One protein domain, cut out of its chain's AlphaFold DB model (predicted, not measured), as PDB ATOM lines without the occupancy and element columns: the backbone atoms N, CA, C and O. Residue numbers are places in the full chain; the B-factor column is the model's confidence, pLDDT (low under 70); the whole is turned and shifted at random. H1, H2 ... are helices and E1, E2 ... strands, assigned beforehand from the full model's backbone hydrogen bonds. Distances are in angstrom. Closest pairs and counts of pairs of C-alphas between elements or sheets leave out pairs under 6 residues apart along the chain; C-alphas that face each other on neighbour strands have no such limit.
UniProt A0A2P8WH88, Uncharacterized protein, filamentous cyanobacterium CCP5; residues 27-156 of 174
ATOM      1  N   PHE A  27     203.058 261.201 191.044       63.19
ATOM      2  CA  PHE A  27     203.624 260.421 189.932       63.19
ATOM      3  C   PHE A  27     205.118 260.696 189.676       63.19
ATOM      4  O   PHE A  27     205.731 260.090 188.782       63.19
ATOM      5  N   THR A  28     205.725 261.623 190.423       57.88
ATOM      6  CA  THR A  28     207.153 261.944 190.292       57.88
ATOM      7  C   THR A  28     208.051 261.240 191.297       57.88
ATOM      8  O   THR A  28     209.215 261.033 190.972       57.88
ATOM      9  N   THR A  29     207.525 260.812 192.443       56.59
ATOM     10  CA  THR A  29     208.296 260.145 193.501       56.59
ATOM     11  C   THR A  29     208.548 258.673 193.171       56.59
ATOM     12  O   THR A  29     207.604 257.919 192.915       56.59
ATOM     13  N   GLY A  30     209.815 258.259 193.164       58.47
ATOM     14  CA  GLY A  30     210.219 256.867 192.993       58.47
ATOM     15  C   GLY A  30     211.669 256.702 192.534       58.47
ATOM     16  O   GLY A  30     212.237 257.573 191.882       58.47
ATOM     17  N   TYR A  31     212.252 255.542 192.842       61.66
ATOM     18  CA  TYR A  31     213.627 255.205 192.474       61.66
ATOM     19  C   TYR A  31     213.824 255.123 190.950       61.66
ATOM     20  O   TYR A  31     213.075 254.431 190.249       61.66
ATOM     21  N   GLU A  32     214.851 255.809 190.441       68.62
ATOM     22  CA  GLU A  32     215.209 255.842 189.012       68.62
ATOM     23  C   GLU A  32     216.235 254.774 188.641       68.62
ATOM     24  O   GLU A  32     216.158 254.165 187.569       68.62
ATOM     25  N   SER A  33     217.200 254.540 189.524       75.81
ATOM     26  CA  SER A  33     218.256 253.560 189.310       75.81
ATOM     27  C   SER A  33     218.666 252.928 190.623       75.81
ATOM     28  O   SER A  33     218.713 253.606 191.647       75.81
ATOM     29  N   LEU A  34     219.018 251.654 190.575       81.38
ATOM     30  CA  LEU A  34     219.547 250.921 191.704       81.38
ATOM     31  C   LEU A  34     220.802 250.175 191.269       81.38
ATOM     32  O   LEU A  34     220.773 249.383 190.326       81.38
ATOM     33  N   THR A  35     221.902 250.444 191.961       86.62
ATOM     34  CA  THR A  35     223.192 249.808 191.708       86.62
ATOM     35  C   THR A  35     223.540 248.930 192.893       86.62
ATOM     36  O   THR A  35     223.679 249.430 193.996       86.62
ATOM     37  N   CYS A  36     223.677 247.628 192.676       86.88
ATOM     38  CA  CYS A  36     224.143 246.691 193.686       86.88
ATOM     39  C   CYS A  36     225.592 246.306 193.409       86.88
ATOM     40  O   CYS A  36     225.889 245.713 192.368       86.88
ATOM     41  N   GLU A  37     226.474 246.595 194.354       90.06
ATOM     42  CA  GLU A  37     227.869 246.186 194.351       90.06
ATOM     43  C   GLU A  37     228.103 245.096 195.397       90.06
ATOM     44  O   GLU A  37     227.622 245.144 196.532       90.06
ATOM     45  N   ARG A  38     228.849 244.065 195.011       87.50
ATOM     46  CA  ARG A  38     229.249 243.009 195.934       87.50
ATOM     47  C   ARG A  38     230.464 243.455 196.746       87.50
ATOM     48  O   ARG A  38     231.569 243.501 196.215       87.50
ATOM     49  N   VAL A  39     230.265 243.678 198.042       86.56
ATOM     50  CA  VAL A  39     231.327 244.081 198.982       86.56
ATOM     51  C   VAL A  39     232.100 242.861 199.494       86.56
ATOM     52  O   VAL A  39     233.320 242.902 199.646       86.56
ATOM     53  N   SER A  40     231.413 241.736 199.714       83.25
ATOM     54  CA  SER A  40     232.032 240.459 200.092       83.25
ATOM     55  C   SER A  40     231.210 239.266 199.584       83.25
ATOM     56  O   SER A  40     230.053 239.428 199.194       83.25
ATOM     57  N   PRO A  41     231.749 238.034 199.571       79.25
ATOM     58  CA  PRO A  41     230.936 236.847 199.311       79.25
ATOM     59  C   PRO A  41     229.784 236.774 200.323       79.25
ATOM     60  O   PRO A  41     230.026 236.813 201.529       79.25
ATOM     61  N   GLY A  42     228.544 236.714 199.838       80.38
ATOM     62  CA  GLY A  42     227.341 236.716 200.675       80.38
ATOM     63  C   GLY A  42     226.883 238.089 201.183       80.38
ATOM     64  O   GLY A  42     225.862 238.138 201.857       80.38
ATOM     65  N   SER A  43     227.579 239.186 200.856       85.38
ATOM     66  CA  SER A  43     227.149 240.548 201.200       85.38
ATOM     67  C   SER A  43     227.174 241.451 199.970       85.38
ATOM     68  O   SER A  43     228.213 241.672 199.340       85.38
ATOM     69  N   VAL A  44     226.001 241.969 199.623       88.31
ATOM     70  CA  VAL A  44     225.801 242.887 198.504       88.31
ATOM     71  C   VAL A  44     225.235 244.182 199.066       88.31
ATOM     72  O   VAL A  44     224.251 244.159 199.803       88.31
ATOM     73  N   GLN A  45     225.863 245.300 198.729       90.06
ATOM     74  CA  GLN A  45     225.409 246.632 199.092       90.06
ATOM     75  C   GLN A  45     224.748 247.261 197.874       90.06
ATOM     76  O   GLN A  45     225.314 247.266 196.785       90.06
ATOM     77  N   CYS A  46     223.527 247.744 198.043       88.12
ATOM     78  CA  CYS A  46     222.755 248.368 196.988       88.12
ATOM     79  C   CYS A  46     222.561 249.844 197.298       88.12
ATOM     80  O   CYS A  46     222.133 250.202 198.388       88.12
ATOM     81  N   GLU A  47     222.853 250.684 196.317       87.88
ATOM     82  CA  GLU A  47     222.590 252.112 196.329       87.88
ATOM     83  C   GLU A  47     221.379 252.386 195.445       87.88
ATOM     84  O   GLU A  47     221.400 252.174 194.224       87.88
ATOM     85  N   ALA A  48     220.303 252.840 196.074       81.31
ATOM     86  CA  ALA A  48     219.115 253.305 195.395       81.31
ATOM     87  C   ALA A  48     219.215 254.815 195.189       81.31
ATOM     88  O   ALA A  48     219.433 255.589 196.118       81.31
ATOM     89  N   VAL A  49     219.041 255.230 193.944       76.62
ATOM     90  CA  VAL A  49     218.922 256.631 193.574       76.62
ATOM     91  C   VAL A  49     217.450 256.967 193.464       76.62
ATOM     92  O   VAL A  49     216.750 256.430 192.595       76.62
ATOM     93  N   GLU A  50     217.020 257.932 194.263       70.69
ATOM     94  CA  GLU A  50     215.722 258.569 194.112       70.69
ATOM     95  C   GLU A  50     215.886 259.996 193.582       70.69
ATOM     96  O   GLU A  50     216.732 260.779 194.028       70.69
ATOM     97  N   SER A  51     215.077 260.334 192.581       59.00
ATOM     98  CA  SER A  51     214.937 261.700 192.095       59.00
ATOM     99  C   SER A  51     213.695 262.321 192.729       59.00
ATOM    100  O   SER A  51     212.564 262.131 192.284       59.00
ATOM    101  N   TYR A  52     213.898 263.096 193.794       55.19
ATOM    102  CA  TYR A  52     212.820 263.898 194.363       55.19
ATOM    103  C   TYR A  52     212.532 265.114 193.480       55.19
ATOM    104  O   TYR A  52     213.450 265.794 193.028       55.19
ATOM    105  N   LEU A  53     211.237 265.380 193.267       52.41
ATOM    106  CA  LEU A  53     210.663 266.644 192.792       52.41
ATOM    107  C   LEU A  53     211.474 267.355 191.689       52.41
ATOM    108  O   LEU A  53     212.395 268.134 191.935       52.41
ATOM    109  N   PHE A  54     211.031 267.157 190.446       51.50
ATOM    110  CA  PHE A  54     211.459 267.918 189.264       51.50
ATOM    111  C   PHE A  54     212.917 267.738 188.806       51.50
ATOM    112  O   PHE A  54     213.364 268.518 187.972       51.50
ATOM    113  N   GLY A  55     213.690 266.775 189.324       50.53
ATOM    114  CA  GLY A  55     215.124 266.675 188.989       50.53
ATOM    115  C   GLY A  55     215.928 267.941 189.344       50.53
ATOM    116  O   GLY A  55     217.060 268.100 188.894       50.53
ATOM    117  N   LEU A  56     215.320 268.848 190.122       45.72
ATOM    118  CA  LEU A  56     215.862 270.138 190.551       45.72
ATOM    119  C   LEU A  56     216.400 270.070 191.987       45.72
ATOM    120  O   LEU A  56     217.240 270.887 192.352       45.72
ATOM    121  N   PHE A  57     215.934 269.112 192.794       51.34
ATOM    122  CA  PHE A  57     216.384 268.914 194.173       51.34
ATOM    123  C   PHE A  57     217.301 267.696 194.313       51.34
ATOM    124  O   PHE A  57     217.371 266.836 193.436       51.34
ATOM    125  N   ALA A  58     218.063 267.688 195.412       49.22
ATOM    126  CA  ALA A  58     219.156 266.760 195.663       49.22
ATOM    127  C   ALA A  58     218.736 265.294 195.478       49.22
ATOM    128  O   ALA A  58     217.730 264.841 196.017       49.22
ATOM    129  N   ARG A  59     219.557 264.568 194.719       61.34
ATOM    130  CA  ARG A  59     219.501 263.116 194.546       61.34
ATOM    131  C   ARG A  59     219.727 262.469 195.916       61.34
ATOM    132  O   ARG A  59     220.853 262.543 196.410       61.34
ATOM    133  N   SER A  60     218.700 261.881 196.534       61.03
ATOM    134  CA  SER A  60     218.933 261.031 197.704       61.03
ATOM    135  C   SER A  60     219.527 259.713 197.218       61.03
ATOM    136  O   SER A  60     219.085 259.124 196.226       61.03
ATOM    137  N   GLN A  61     220.623 259.329 197.862       70.88
ATOM    138  CA  GLN A  61     221.289 258.052 197.667       70.88
ATOM    139  C   GLN A  61     221.126 257.298 198.970       70.88
ATOM    140  O   GLN A  61     221.771 257.641 199.960       70.88
ATOM    141  N   ASP A  62     220.245 256.309 198.958       78.56
ATOM    142  CA  ASP A  62     220.048 255.435 200.101       78.56
ATOM    143  C   ASP A  62     220.785 254.130 199.829       78.56
ATOM    144  O   ASP A  62     220.536 253.442 198.834       78.56
ATOM    145  N   ALA A  63     221.738 253.814 200.701       84.56
ATOM    146  CA  ALA A  63     222.492 252.576 200.649       84.56
ATOM    147  C   ALA A  63     221.895 251.571 201.636       84.56
ATOM    148  O   ALA A  63     221.678 251.891 202.805       84.56
ATOM    149  N   PHE A  64     221.669 250.342 201.185       87.12
ATOM    150  CA  PHE A  64     221.177 249.257 202.026       87.12
ATOM    151  C   PHE A  64     221.863 247.937 201.684       87.12
ATOM    152  O   PHE A  64     222.341 247.727 200.569       87.12
ATOM    153  N   THR A  65     221.920 247.026 202.651       89.25
ATOM    154  CA  THR A  65     222.408 245.665 202.416       89.25
ATOM    155  C   THR A  65     221.281 244.811 201.849       89.25
ATOM    156  O   THR A  65     220.169 244.807 202.372       89.25
ATOM    157  N   LEU A  66     221.565 244.100 200.759       88.75
ATOM    158  CA  LEU A  66     220.623 243.183 200.134       88.75
ATOM    159  C   LEU A  66     220.449 241.937 201.008       88.75
ATOM    160  O   LEU A  66     221.415 241.214 201.254       88.75
ATOM    161  N   GLU A  67     219.217 241.674 201.426       89.25
ATOM    162  CA  GLU A  67     218.860 240.528 202.266       89.25
ATOM    163  C   GLU A  67     218.188 239.419 201.457       89.25
ATOM    164  O   GLU A  67     218.555 238.250 201.580       89.25
ATOM    165  N   ASP A  68     217.231 239.785 200.600       88.19
ATOM    166  CA  ASP A  68     216.482 238.834 199.780       88.19
ATOM    167  C   ASP A  68     216.251 239.352 198.356       88.19
ATOM    168  O   ASP A  68     216.201 240.559 198.086       88.19
ATOM    169  N   VAL A  69     216.103 238.404 197.426       88.12
ATOM    170  CA  VAL A  69     215.768 238.672 196.028       88.12
ATOM    171  C   VAL A  69     214.661 237.739 195.571       88.12
ATOM    172  O   VAL A  69     214.864 236.534 195.397       88.12
ATOM    173  N   GLN A  70     213.506 238.319 195.260       90.50
ATOM    174  CA  GLN A  70     212.397 237.589 194.661       90.50
ATOM    175  C   GLN A  70     212.376 237.816 193.152       90.50
ATOM    176  O   GLN A  70     212.553 238.932 192.660       90.50
ATOM    177  N   VAL A  71     212.158 236.736 192.406       89.81
ATOM    178  CA  VAL A  71     212.068 236.755 190.946       89.81
ATOM    179  C   VAL A  71     210.654 236.355 190.568       89.81
ATOM    180  O   VAL A  71     210.290 235.191 190.693       89.81
ATOM    181  N   ASN A  72     209.872 237.309 190.077       90.12
ATOM    182  CA  ASN A  72     208.546 237.047 189.535       90.12
ATOM    183  C   ASN A  72     208.662 236.895 188.024       90.12
ATOM    184  O   ASN A  72     209.163 237.791 187.348       90.12
ATOM    185  N   SER A  73     208.222 235.757 187.494       87.81
ATOM    186  CA  SER A  73     208.305 235.468 186.062       87.81
ATOM    187  C   SER A  73     206.930 235.187 185.489       87.81
ATOM    188  O   SER A  73     206.215 234.309 185.959       87.81
ATOM    189  N   GLU A  74     206.590 235.899 184.426       87.25
ATOM    190  CA  GLU A  74     205.359 235.702 183.674       87.25
ATOM    191  C   GLU A  74     205.684 235.252 182.252       87.25
ATOM    192  O   GLU A  74     206.577 235.787 181.589       87.25
ATOM    193  N   LEU A  75     204.934 234.273 181.753       82.12
ATOM    194  CA  LEU A  75     205.002 233.870 180.354       82.12
ATOM    195  C   LEU A  75     204.363 234.974 179.494       82.12
ATOM    196  O   LEU A  75     203.141 235.111 179.458       82.12
ATOM    197  N   ARG A  76     205.176 235.771 178.791       73.44
ATOM    198  CA  ARG A  76     204.687 236.752 177.809       73.44
ATOM    199  C   ARG A  76     204.887 236.202 176.403       73.44
ATOM    200  O   ARG A  76     205.767 236.636 175.658       73.44
ATOM    201  N   ASP A  77     204.019 235.266 176.032       63.31
ATOM    202  CA  ASP A  77     204.001 234.696 174.690       63.31
ATOM    203  C   ASP A  77     203.154 235.524 173.724       63.31
ATOM    204  O   ASP A  77     201.932 235.624 173.830       63.31
ATOM    205  N   ARG A  78     203.829 236.077 172.715       55.25
ATOM    206  CA  ARG A  78     203.279 236.209 171.359       55.25
ATOM    207  C   ARG A  78     204.416 236.435 170.373       55.25
ATOM    208  O   ARG A  78     204.565 237.511 169.802       55.25
ATOM    209  N   ASN A  79     205.265 235.425 170.203       52.69
ATOM    210  CA  ASN A  79     206.186 235.402 169.075       52.69
ATOM    211  C   ASN A  79     205.799 234.229 168.156       52.69
ATOM    212  O   ASN A  79     205.910 233.081 168.585       52.69
ATOM    213  N   PRO A  80     205.333 234.475 166.916       55.06
ATOM    214  CA  PRO A  80     204.852 233.421 166.012       55.06
ATOM    215  C   PRO A  80     205.955 232.456 165.539       55.06
ATOM    216  O   PRO A  80     205.666 231.462 164.887       55.06
ATOM    217  N   THR A  81     207.216 232.728 165.876       63.84
ATOM    218  CA  THR A  81     208.401 231.942 165.505       63.84
ATOM    219  C   THR A  81     208.857 230.930 166.569       63.84
ATOM    220  O   THR A  81     209.940 230.373 166.442       63.84
ATOM    221  N   GLY A  82     208.047 230.652 167.601       55.25
ATOM    222  CA  GLY A  82     208.243 229.479 168.473       55.25
ATOM    223  C   GLY A  82     209.292 229.612 169.586       55.25
ATOM    224  O   GLY A  82     209.681 228.613 170.179       55.25
ATOM    225  N   GLY A  83     209.749 230.827 169.897       63.84
ATOM    226  CA  GLY A  83     210.593 231.079 171.069       63.84
ATOM    227  C   GLY A  83     209.759 231.583 172.242       63.84
ATOM    228  O   GLY A  83     209.271 232.711 172.170       63.84
ATOM    229  N   VAL A  84     209.630 230.777 173.301       63.47
ATOM    230  CA  VAL A  84     209.008 231.199 174.564       63.47
ATOM    231  C   VAL A  84     209.796 232.376 175.136       63.47
ATOM    232  O   VAL A  84     211.024 232.309 175.253       63.47
ATOM    233  N   ARG A  85     209.110 233.474 175.463       74.69
ATOM    234  CA  ARG A  85     209.731 234.661 176.072       74.69
ATOM    235  C   ARG A  85     209.106 234.925 177.433       74.69
ATOM    236  O   ARG A  85     207.912 235.198 177.543       74.69
ATOM    237  N   PHE A  86     209.933 234.875 178.466       83.88
ATOM    238  CA  PHE A  86     209.520 235.213 179.816       83.88
ATOM    239  C   PHE A  86     209.721 236.713 180.056       83.88
ATOM    240  O   PHE A  86     210.648 237.343 179.536       83.88
ATOM    241  N   SER A  87     208.801 237.300 180.811       87.88
ATOM    242  CA  SER A  87     208.901 238.645 181.362       87.88
ATOM    243  C   SER A  87     209.198 238.501 182.844       87.88
ATOM    244  O   SER A  87     208.427 237.862 183.553       87.88
ATOM    245  N   HIS A  88     210.298 239.078 183.307       88.25
ATOM    246  CA  HIS A  88     210.747 238.956 184.686       88.25
ATOM    247  C   HIS A  88     210.701 240.299 185.384       88.25
ATOM    248  O   HIS A  88     211.096 241.315 184.816       88.25
ATOM    249  N   THR A  89     210.277 240.261 186.634       88.75
ATOM    250  CA  THR A  89     210.278 241.376 187.566       88.75
ATOM    251  C   THR A  89     211.085 240.943 188.781       88.75
ATOM    252  O   THR A  89     210.834 239.876 189.344       88.75
ATOM    253  N   LEU A  90     212.067 241.747 189.176       88.00
ATOM    254  CA  LEU A  90     212.897 241.485 190.347       88.00
ATOM    255  C   LEU A  90     212.431 242.356 191.500       88.00
ATOM    256  O   LEU A  90     212.188 243.545 191.317       88.00
ATOM    257  N   VAL A  91     212.337 241.765 192.680       89.06
ATOM    258  CA  VAL A  91     212.051 242.471 193.923       89.06
ATOM    259  C   VAL A  91     213.255 242.280 194.831       89.06
ATOM    260  O   VAL A  91     213.513 241.176 195.300       89.06
ATOM    261  N   LEU A  92     214.009 243.354 195.025       87.69
ATOM    262  CA  LEU A  92     215.186 243.419 195.882       87.69
ATOM    263  C   LEU A  92     214.744 243.954 197.244       87.69
ATOM    264  O   LEU A  92     214.081 244.994 197.300       87.69
ATOM    265  N   GLN A  93     215.075 243.241 198.316       88.62
ATOM    266  CA  GLN A  93     214.683 243.585 199.682       88.62
ATOM    267  C   GLN A  93     215.921 243.768 200.562       88.62
ATOM    268  O   GLN A  93     216.876 242.995 200.470       88.62
ATOM    269  N   GLY A  94     215.884 244.783 201.415       86.38
ATOM    270  CA  GLY A  94     216.799 244.978 202.535       86.38
ATOM    271  C   GLY A  94     216.045 245.496 203.756       86.38
ATOM    272  O   GLY A  94     214.847 245.766 203.660       86.38
ATOM    273  N   GLU A  95     216.765 245.686 204.865       80.25
ATOM    274  CA  GLU A  95     216.236 245.908 206.224       80.25
ATOM    275  C   GLU A  95     215.002 246.834 206.288       80.25
ATOM    276  O   GLU A  95     214.022 246.521 206.964       80.25
ATOM    277  N   HIS A  96     214.980 247.920 205.503       79.44
ATOM    278  CA  HIS A  96     213.833 248.833 205.361       79.44
ATOM    279  C   HIS A  96     213.555 249.292 203.920       79.44
ATOM    280  O   HIS A  96     212.802 250.242 203.702       79.44
ATOM    281  N   HIS A  97     214.159 248.638 202.929       79.88
ATOM    282  CA  HIS A  97     214.094 249.072 201.536       79.88
ATOM    283  C   HIS A  97     213.561 247.949 200.656       79.88
ATOM    284  O   HIS A  97     214.013 246.808 200.728       79.88
ATOM    285  N   GLN A  98     212.611 248.286 199.791       83.38
ATOM    286  CA  GLN A  98     212.118 247.386 198.760       83.38
ATOM    287  C   GLN A  98     212.190 248.093 197.415       83.38
ATOM    288  O   GLN A  98     211.591 249.152 197.218       83.38
ATOM    289  N   PHE A  99     212.894 247.479 196.471       80.81
ATOM    290  CA  PHE A  99     212.961 247.948 195.097       80.81
ATOM    291  C   PHE A  99     212.384 246.895 194.161       80.81
ATOM    292  O   PHE A  99     212.825 245.749 194.147       80.81
ATOM    293  N   THR A 100     211.428 247.308 193.336       83.12
ATOM    294  CA  THR A 100     210.851 246.466 192.289       83.12
ATOM    295  C   THR A 100     211.346 246.959 190.937       83.12
ATOM    296  O   THR A 100     211.093 248.106 190.564       83.12
ATOM    297  N   SER A 101     212.047 246.097 190.203       80.94
ATOM    298  CA  SER A 101     212.508 246.398 188.852       80.94
ATOM    299  C   SER A 101     211.333 246.496 187.887       80.94
ATOM    300  O   SER A 101     210.285 245.882 188.083       80.94
ATOM    301  N   ASP A 102     211.537 247.187 186.773       80.06
ATOM    302  CA  ASP A 102     210.595 247.073 185.668       80.06
ATOM    303  C   ASP A 102     210.673 245.686 185.016       80.06
ATOM    304  O   ASP A 102     211.717 245.022 185.078       80.06
ATOM    305  N   PRO A 103     209.578 245.242 184.377       82.25
ATOM    306  CA  PRO A 103     209.546 243.959 183.703       82.25
ATOM    307  C   PRO A 103     210.512 243.947 182.511       82.25
ATOM    308  O   PRO A 103     210.315 244.677 181.535       82.25
ATOM    309  N   PHE A 104     211.514 243.070 182.542       81.62
ATOM    310  CA  PHE A 104     212.439 242.846 181.428       81.62
ATOM    311  C   PHE A 104     212.200 241.487 180.772       81.62
ATOM    312  O   PHE A 104     211.735 240.538 181.398       81.62
ATOM    313  N   ARG A 105     212.507 241.381 179.478       83.62
ATOM    314  CA  ARG A 105     212.301 240.145 178.714       83.62
ATOM    315  C   ARG A 105     213.584 239.332 178.664       83.62
ATOM    316  O   ARG A 105     214.624 239.867 178.288       83.62
ATOM    317  N   SER A 106     213.488 238.043 178.966       82.56
ATOM    318  CA  SER A 106     214.601 237.102 178.854       82.56
ATOM    319  C   SER A 106     214.113 235.766 178.282       82.56
ATOM    320  O   SER A 106     212.962 235.379 178.504       82.56
ATOM    321  N   PRO A 107     214.952 235.047 177.517       83.88
ATOM    322  CA  PRO A 107     214.672 233.662 177.145       83.88
ATOM    323  C   PRO A 107     214.898 232.683 178.310       83.88
ATOM    324  O   PRO A 107     214.546 231.511 178.200       83.88
ATOM    325  N   LEU A 108     215.527 233.128 179.403       85.88
ATOM    326  CA  LEU A 108     215.840 232.279 180.549       85.88
ATOM    327  C   LEU A 108     214.594 232.009 181.396       85.88
ATOM    328  O   LEU A 108     213.732 232.866 181.550       85.88
ATOM    329  N   SER A 109     214.520 230.816 181.982       87.19
ATOM    330  CA  SER A 109     213.490 230.503 182.971       87.19
ATOM    331  C   SER A 109     213.759 231.225 184.294       87.19
ATOM    332  O   SER A 109     214.895 231.600 184.598       87.19
ATOM    333  N   GLU A 110     212.724 231.351 185.127       88.31
ATOM    334  CA  GLU A 110     212.847 231.897 186.485       88.31
ATOM    335  C   GLU A 110     213.970 231.216 187.279       88.31
ATOM    336  O   GLU A 110     214.801 231.881 187.892       88.31
ATOM    337  N   ALA A 111     214.028 229.881 187.226       88.25
ATOM    338  CA  ALA A 111     215.024 229.095 187.944       88.25
ATOM    339  C   ALA A 111     216.456 229.414 187.485       88.25
ATOM    340  O   ALA A 111     217.370 229.467 188.309       88.25
ATOM    341  N   ALA A 112     216.656 229.656 186.186       88.44
ATOM    342  CA  ALA A 112     217.958 230.025 185.644       88.44
ATOM    343  C   ALA A 112     218.386 231.429 186.102       88.44
ATOM    344  O   ALA A 112     219.530 231.602 186.521       88.44
ATOM    345  N   ILE A 113     217.470 232.403 186.098       88.56
ATOM    346  CA  ILE A 113     217.742 233.763 186.599       88.56
ATOM    347  C   ILE A 113     218.022 233.742 188.099       88.56
ATOM    348  O   ILE A 113     219.016 234.309 188.550       88.56
ATOM    349  N   ARG A 114     217.202 233.030 188.874       89.44
ATOM    350  CA  ARG A 114     217.407 232.865 190.316       89.44
ATOM    351  C   ARG A 114     218.782 232.267 190.608       89.44
ATOM    352  O   ARG A 114     219.486 232.752 191.490       89.44
ATOM    353  N   LYS A 115     219.200 231.261 189.833       90.50
ATOM    354  CA  LYS A 115     220.539 230.672 189.950       90.50
ATOM    355  C   LYS A 115     221.641 231.688 189.631       90.50
ATOM    356  O   LYS A 115     222.600 231.760 190.389       90.50
ATOM    357  N   GLN A 116     221.501 232.490 188.575       88.56
ATOM    358  CA  GLN A 116     222.477 233.538 188.236       88.56
ATOM    359  C   GLN A 116     222.608 234.596 189.344       88.56
ATOM    360  O   GLN A 116     223.721 234.982 189.691       88.56
ATOM    361  N   ILE A 117     221.493 235.016 189.947       87.69
ATOM    362  CA  ILE A 117     221.497 235.967 191.071       87.69
ATOM    363  C   ILE A 117     222.166 235.346 192.302       87.69
ATOM    364  O   ILE A 117     222.997 235.979 192.946       87.69
ATOM    365  N   GLN A 118     221.869 234.083 192.612       88.44
ATOM    366  CA  GLN A 118     222.528 233.379 193.715       88.44
ATOM    367  C   GLN A 118     224.033 233.217 193.485       88.44
ATOM    368  O   GLN A 118     224.807 233.341 194.431       88.44
ATOM    369  N   GLN A 119     224.457 232.953 192.249       87.88
ATOM    370  CA  GLN A 119     225.873 232.903 191.883       87.88
ATOM    371  C   GLN A 119     226.542 234.262 192.090       87.88
ATOM    372  O   GLN A 119     227.575 234.324 192.753       87.88
ATOM    373  N   PHE A 120     225.898 235.348 191.655       86.44
ATOM    374  CA  PHE A 120     226.357 236.710 191.927       86.44
ATOM    375  C   PHE A 120     226.543 236.962 193.433       86.44
ATOM    376  O   PHE A 120     227.628 237.366 193.848       86.44
ATOM    377  N   ILE A 121     225.547 236.632 194.265       85.75
ATOM    378  CA  ILE A 121     225.616 236.804 195.729       85.75
ATOM    379  C   ILE A 121     226.754 235.966 196.338       85.75
ATOM    380  O   ILE A 121     227.495 236.444 197.198       85.75
ATOM    381  N   ARG A 122     226.943 234.727 195.870       86.75
ATOM    382  CA  ARG A 122     228.042 233.838 196.302       86.75
ATOM    383  C   ARG A 122     229.415 234.283 195.807       86.75
ATOM    384  O   ARG A 122     230.430 233.795 196.295       86.75
ATOM    385  N   GLY A 123     229.452 235.223 194.872       81.81
ATOM    386  CA  GLY A 123     230.669 235.790 194.327       81.81
ATOM    387  C   GLY A 123     231.193 235.144 193.051       81.81
ATOM    388  O   GLY A 123     232.309 235.443 192.627       81.81
ATOM    389  N   GLU A 124     230.378 234.300 192.430       80.19
ATOM    390  CA  GLU A 124     230.604 233.703 191.121       80.19
ATOM    391  C   GLU A 124     229.942 234.596 190.054       80.19
ATOM    392  O   GLU A 124     228.742 234.498 189.810       80.19
ATOM    393  N   GLY A 125     230.702 235.501 189.426       73.88
ATOM    394  CA  GLY A 125     230.199 236.342 188.330       73.88
ATOM    395  C   GLY A 125     230.551 237.833 188.448       73.88
ATOM    396  O   GLY A 125     231.580 238.166 189.044       73.88
ATOM    397  N   PRO A 126     229.750 238.733 187.836       74.25
ATOM    398  CA  PRO A 126     230.033 240.168 187.804       74.25
ATOM    399  C   PRO A 126     230.078 240.776 189.213       74.25
ATOM    400  O   PRO A 126     229.527 240.226 190.160       74.25
ATOM    401  N   ILE A 127     230.774 241.904 189.368       76.75
ATOM    402  CA  ILE A 127     230.948 242.582 190.669       76.75
ATOM    403  C   ILE A 127     229.787 243.547 190.950       76.75
ATOM    404  O   ILE A 127     229.451 243.789 192.106       76.75
ATOM    405  N   MET A 128     229.131 244.029 189.892       83.38
ATOM    406  CA  MET A 128     228.101 245.056 189.966       83.38
ATOM    407  C   MET A 128     226.882 244.678 189.119       83.38
ATOM    408  O   MET A 128     227.023 244.185 187.996       83.38
ATOM    409  N   LEU A 129     225.691 244.934 189.654       82.25
ATOM    410  CA  LEU A 129     224.410 244.846 188.957       82.25
ATOM    411  C   LEU A 129     223.775 246.232 188.944       82.25
ATOM    412  O   LEU A 129     223.640 246.858 189.989       82.25
ATOM    413  N   ASN A 130     223.377 246.706 187.767       83.31
ATOM    414  CA  ASN A 130     222.684 247.981 187.624       83.31
ATOM    415  C   ASN A 130     221.279 247.734 187.079       83.31
ATOM    416  O   ASN A 130     221.105 247.117 186.026       83.31
ATOM    417  N   PHE A 131     220.289 248.229 187.807       79.31
ATOM    418  CA  PHE A 131     218.889 248.198 187.438       79.31
ATOM    419  C   PHE A 131     218.427 249.625 187.203       79.31
ATOM    420  O   PHE A 131     218.464 250.461 188.099       79.31
ATOM    421  N   GLN A 132     217.951 249.900 185.995       70.38
ATOM    422  CA  GLN A 132     217.399 251.201 185.656       70.38
ATOM    423  C   GLN A 132     215.906 251.063 185.398       70.38
ATOM    424  O   GLN A 132     215.472 250.176 184.657       70.38
ATOM    425  N   ARG A 133     215.118 251.946 186.011       66.69
ATOM    426  CA  ARG A 133     213.686 252.013 185.760       66.69
ATOM    427  C   ARG A 133     213.441 252.709 184.420       66.69
ATOM    428  O   ARG A 133     213.923 253.814 184.173       66.69
ATOM    429  N   SER A 134     212.683 252.066 183.544       61.41
ATOM    430  CA  SER A 134     212.097 252.659 182.349       61.41
ATOM    431  C   SER A 134     211.026 253.668 182.756       61.41
ATOM    432  O   SER A 134     209.861 253.353 183.004       61.41
ATOM    433  N   THR A 135     211.405 254.939 182.775       61.56
ATOM    434  CA  THR A 135     210.497 256.045 183.088       61.56
ATOM    435  C   THR A 135     209.554 256.405 181.935       61.56
ATOM    436  O   THR A 135     208.856 257.406 182.035       61.56
ATOM    437  N   GLN A 136     209.464 255.621 180.850       61.88
ATOM    438  CA  GLN A 136     208.718 256.008 179.637       61.88
ATOM    439  C   GLN A 136     207.238 256.323 179.897       61.88
ATOM    440  O   GLN A 136     206.730 257.346 179.440       61.88
ATOM    441  N   LEU A 137     206.537 255.473 180.651       64.12
ATOM    442  CA  LEU A 137     205.106 255.658 180.911       64.12
ATOM    443  C   LEU A 137     204.862 256.799 181.911       64.12
ATOM    444  O   LEU A 137     203.969 257.621 181.712       64.12
ATOM    445  N   ALA A 138     205.721 256.914 182.927       64.25
ATOM    446  CA  ALA A 138     205.714 258.045 183.849       64.25
ATOM    447  C   ALA A 138     206.014 259.368 183.120       64.25
ATOM    448  O   ALA A 138     205.353 260.367 183.379       64.25
ATOM    449  N   ALA A 139     206.946 259.378 182.165       64.75
ATOM    450  CA  ALA A 139     207.297 260.545 181.362       64.75
ATOM    451  C   ALA A 139     206.127 261.016 180.485       64.75
ATOM    452  O   ALA A 139     205.859 262.215 180.445       64.75
ATOM    453  N   LEU A 140     205.389 260.091 179.857       69.44
ATOM    454  CA  LEU A 140     204.194 260.410 179.061       69.44
ATOM    455  C   LEU A 140     203.059 261.000 179.910       69.44
ATOM    456  O   LEU A 140     202.402 261.962 179.504       69.44
ATOM    457  N   ILE A 141     202.829 260.444 181.102       70.88
ATOM    458  CA  ILE A 141     201.837 260.982 182.042       70.88
ATOM    459  C   ILE A 141     202.273 262.371 182.527       70.88
ATOM    460  O   ILE A 141     201.474 263.307 182.499       70.88
ATOM    461  N   ARG A 142     203.550 262.534 182.897       68.88
ATOM    462  CA  ARG A 142     204.130 263.818 183.327       68.88
ATOM    463  C   ARG A 142     203.991 264.891 182.247       68.88
ATOM    464  O   ARG A 142     203.535 265.989 182.557       68.88
ATOM    465  N   SER A 143     204.334 264.587 180.991       71.38
ATOM    466  CA  SER A 143     204.206 265.545 179.885       71.38
ATOM    467  C   SER A 143     202.751 265.929 179.628       71.38
ATOM    468  O   SER A 143     202.461 267.095 179.369       71.38
ATOM    469  N   SER A 144     201.829 264.971 179.752       76.12
ATOM    470  CA  SER A 144     200.395 265.206 179.556       76.12
ATOM    471  C   SER A 144     199.801 266.084 180.662       76.12
ATOM    472  O   SER A 144     199.078 267.031 180.364       76.12
ATOM    473  N   LEU A 145     200.145 265.825 181.930       75.94
ATOM    474  CA  LEU A 145     199.716 266.641 183.075       75.94
ATOM    475  C   LEU A 145     200.253 268.074 182.991       75.94
ATOM    476  O   LEU A 145     199.504 269.023 183.226       75.94
ATOM    477  N   LEU A 146     201.525 268.240 182.615       74.88
ATOM    478  CA  LEU A 146     202.131 269.558 182.429       74.88
ATOM    479  C   LEU A 146     201.453 270.330 181.287       74.88
ATOM    480  O   LEU A 146     201.133 271.506 181.446       74.88
ATOM    481  N   ALA A 147     201.189 269.665 180.159       79.25
ATOM    482  CA  ALA A 147     200.469 270.265 179.040       79.25
ATOM    483  C   ALA A 147     199.050 270.691 179.445       79.25
ATOM    484  O   ALA A 147     198.612 271.778 179.070       79.25
ATOM    485  N   LEU A 148     198.356 269.885 180.257       79.69
ATOM    486  CA  LEU A 148     197.025 270.221 180.765       79.69
ATOM    487  C   LEU A 148     197.061 271.444 181.694       79.69
ATOM    488  O   LEU A 148     196.237 272.343 181.553       79.69
ATOM    489  N   LEU A 149     198.038 271.504 182.606       78.25
ATOM    490  CA  LEU A 149     198.254 272.656 183.487       78.25
ATOM    491  C   LEU A 149     198.509 273.935 182.677       78.25
ATOM    492  O   LEU A 149     197.865 274.956 182.914       78.25
ATOM    493  N   LEU A 150     199.392 273.872 181.678       78.06
ATOM    494  CA  LEU A 150     199.691 275.006 180.797       78.06
ATOM    495  C   LEU A 150     198.483 275.414 179.939       78.06
ATOM    496  O   LEU A 150     198.262 276.604 179.715       78.06
ATOM    497  N   ALA A 151     197.668 274.456 179.493       76.06
ATOM    498  CA  ALA A 151     196.444 274.735 178.746       76.06
ATOM    499  C   ALA A 151     195.399 275.454 179.618       76.06
ATOM    500  O   ALA A 151     194.825 276.447 179.181       76.06
ATOM    501  N   ILE A 152     195.205 275.021 180.868       74.44
ATOM    502  CA  ILE A 152     194.269 275.661 181.810       74.44
ATOM    503  C   ILE A 152     194.726 277.081 182.155       74.44
ATOM    504  O   ILE A 152     193.927 278.019 182.122       74.44
ATOM    505  N   VAL A 153     196.019 277.255 182.443       71.00
ATOM    506  CA  VAL A 153     196.589 278.575 182.731       71.00
ATOM    507  C   VAL A 153     196.462 279.484 181.509       71.00
ATOM    508  O   VAL A 153     195.957 280.597 181.640       71.00
ATOM    509  N   SER A 154     196.824 279.020 180.310       71.75
ATOM    510  CA  SER A 154     196.714 279.838 179.091       71.75
ATOM    511  C   SER A 154     195.268 280.226 178.759       71.75
ATOM    512  O   SER A 154     195.032 281.365 178.360       71.75
ATOM    513  N   TRP A 155     194.291 279.350 179.014       68.44
ATOM    514  CA  TRP A 155     192.867 279.690 178.908       68.44
ATOM    515  C   TRP A 155     192.440 280.783 179.889       68.44
ATOM    516  O   TRP A 155     191.739 281.711 179.495       68.44
ATOM    517  N   SER A 156     192.903 280.730 181.141       65.94
ATOM    518  CA  SER A 156     192.551 281.743 182.148       65.94
ATOM    519  C   SER A 156     193.077 283.150 181.824       65.94
ATOM    520  O   SER A 156     192.464 284.140 182.217       65.94
TER     521      SER A 156
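Overview. This is residues 27 to 156 of the 174 residues of an uncharacterized protein of filamentous cyanobacterium CCP5 (UniProt A0A2P8WH88). Two small twisted sheets lie partly face to face as a sandwich with their strands crossed, H1 packs on the sheet E4 E5 E6 E7, and H2 leads away from this body as a long arm whose residues 143 to 156 stick out. E3 runs on into E4 at 100 degrees, carrying the chain from one sheet to the other. The printed part has 130 residues, with eight named strands and two named helices in the order E1 E2 E3 E4 E5 E6 E7 H1 E8 H2, and its class is mixed, helices and strands. One sheet has the order E3 E2 E1 E8, the other is branched at E5, and both are antiparallel. The whole is loose, with a radius of gyration of the C-alphas of 18.4 A, and flat, spanning 61 by 44 by 21 A.

Arrangement. E1, residues 31 to 40, E2, residues 43 to 50, and E3, residues 60 to 65, form a meander, each strand the antiparallel neighbour of the one before. E1 and E2 are a hairpin, with N 37 and O 45 at 2.8 A, and E2 and E3 are a hairpin, with N 48 and O 62 at 2.8 A. E8, residues 128 to 132, is antiparallel to E1 at 171 degrees, with N 34 and O 131 at 2.8 A; E3 and E8 are the edge strands. This sheet is twisted, with C-alphas up to 4.0 A off its best plane. E4, residues 68 to 75, E5, residues 86 to 94, and E6, residues 97 to 100, form a second meander. E4 and E5 are a hairpin, with N 72 and O 89 at 2.8 A, and so are E5 and E6, with N 92 and O 99 at 2.8 A. E7, residues 104 to 106, is antiparallel to E5 at 122 degrees, with N 88 and O 104 at 2.8 A. E4 lies on one side of E5, E6 and E7 on the other side. The two sheets make a sandwich, two sheets face to face: the facing parts are 9.9 A centre to centre and the strands stand at 73 degrees. Here the closest C-alphas of E3 and E5, Thr 65 and Gly 94, are 5.7 A apart. H1, residues 110 to 122, is on the branched sheet at a height over the sheet of 8.3 A, over E5 and slantwise to the strands at 34 degrees on the local plane. Its closest C-alpha pair with E4 is Ser 73 and Glu 110, 5.8 A. H1 only grazes the other sheet, with its residues 117 to 122. H2, residues 136 to 156, is on neither sheet and is apart from H1. In H1 and H2 every O i to N i+4 pair is within hydrogen-bond range.

Along the chain. E1 begins at C-alpha 31 (213.627, 255.205, 192.474) and is 24.8 A long; E2 measures 22.5 A and E3 16.4 A. E4 measures 23.1 A and E5 25.8 A, ending at C-alpha 94 (216.799, 244.978, 202.535). E6, E7 and E8 are shorter strands. H1 is 18.2 A long, and H2, 30.5 A, ends at C-alpha 156 (192.551, 281.743, 182.148).

Size, cuts and confidence. The C-alphas of Glu 124 and Ser 156 are the two farthest apart, at 61.9 A. Without residues 143 to 156, which stand free, the body spans 48 by 40 by 21 A. The printed part has no cut, and no link is long. The mean pLDDT of the printed part is 76.7, and 35 residues are under 70, among them residues 51 to 60, 77 to 84 and 133 to 140.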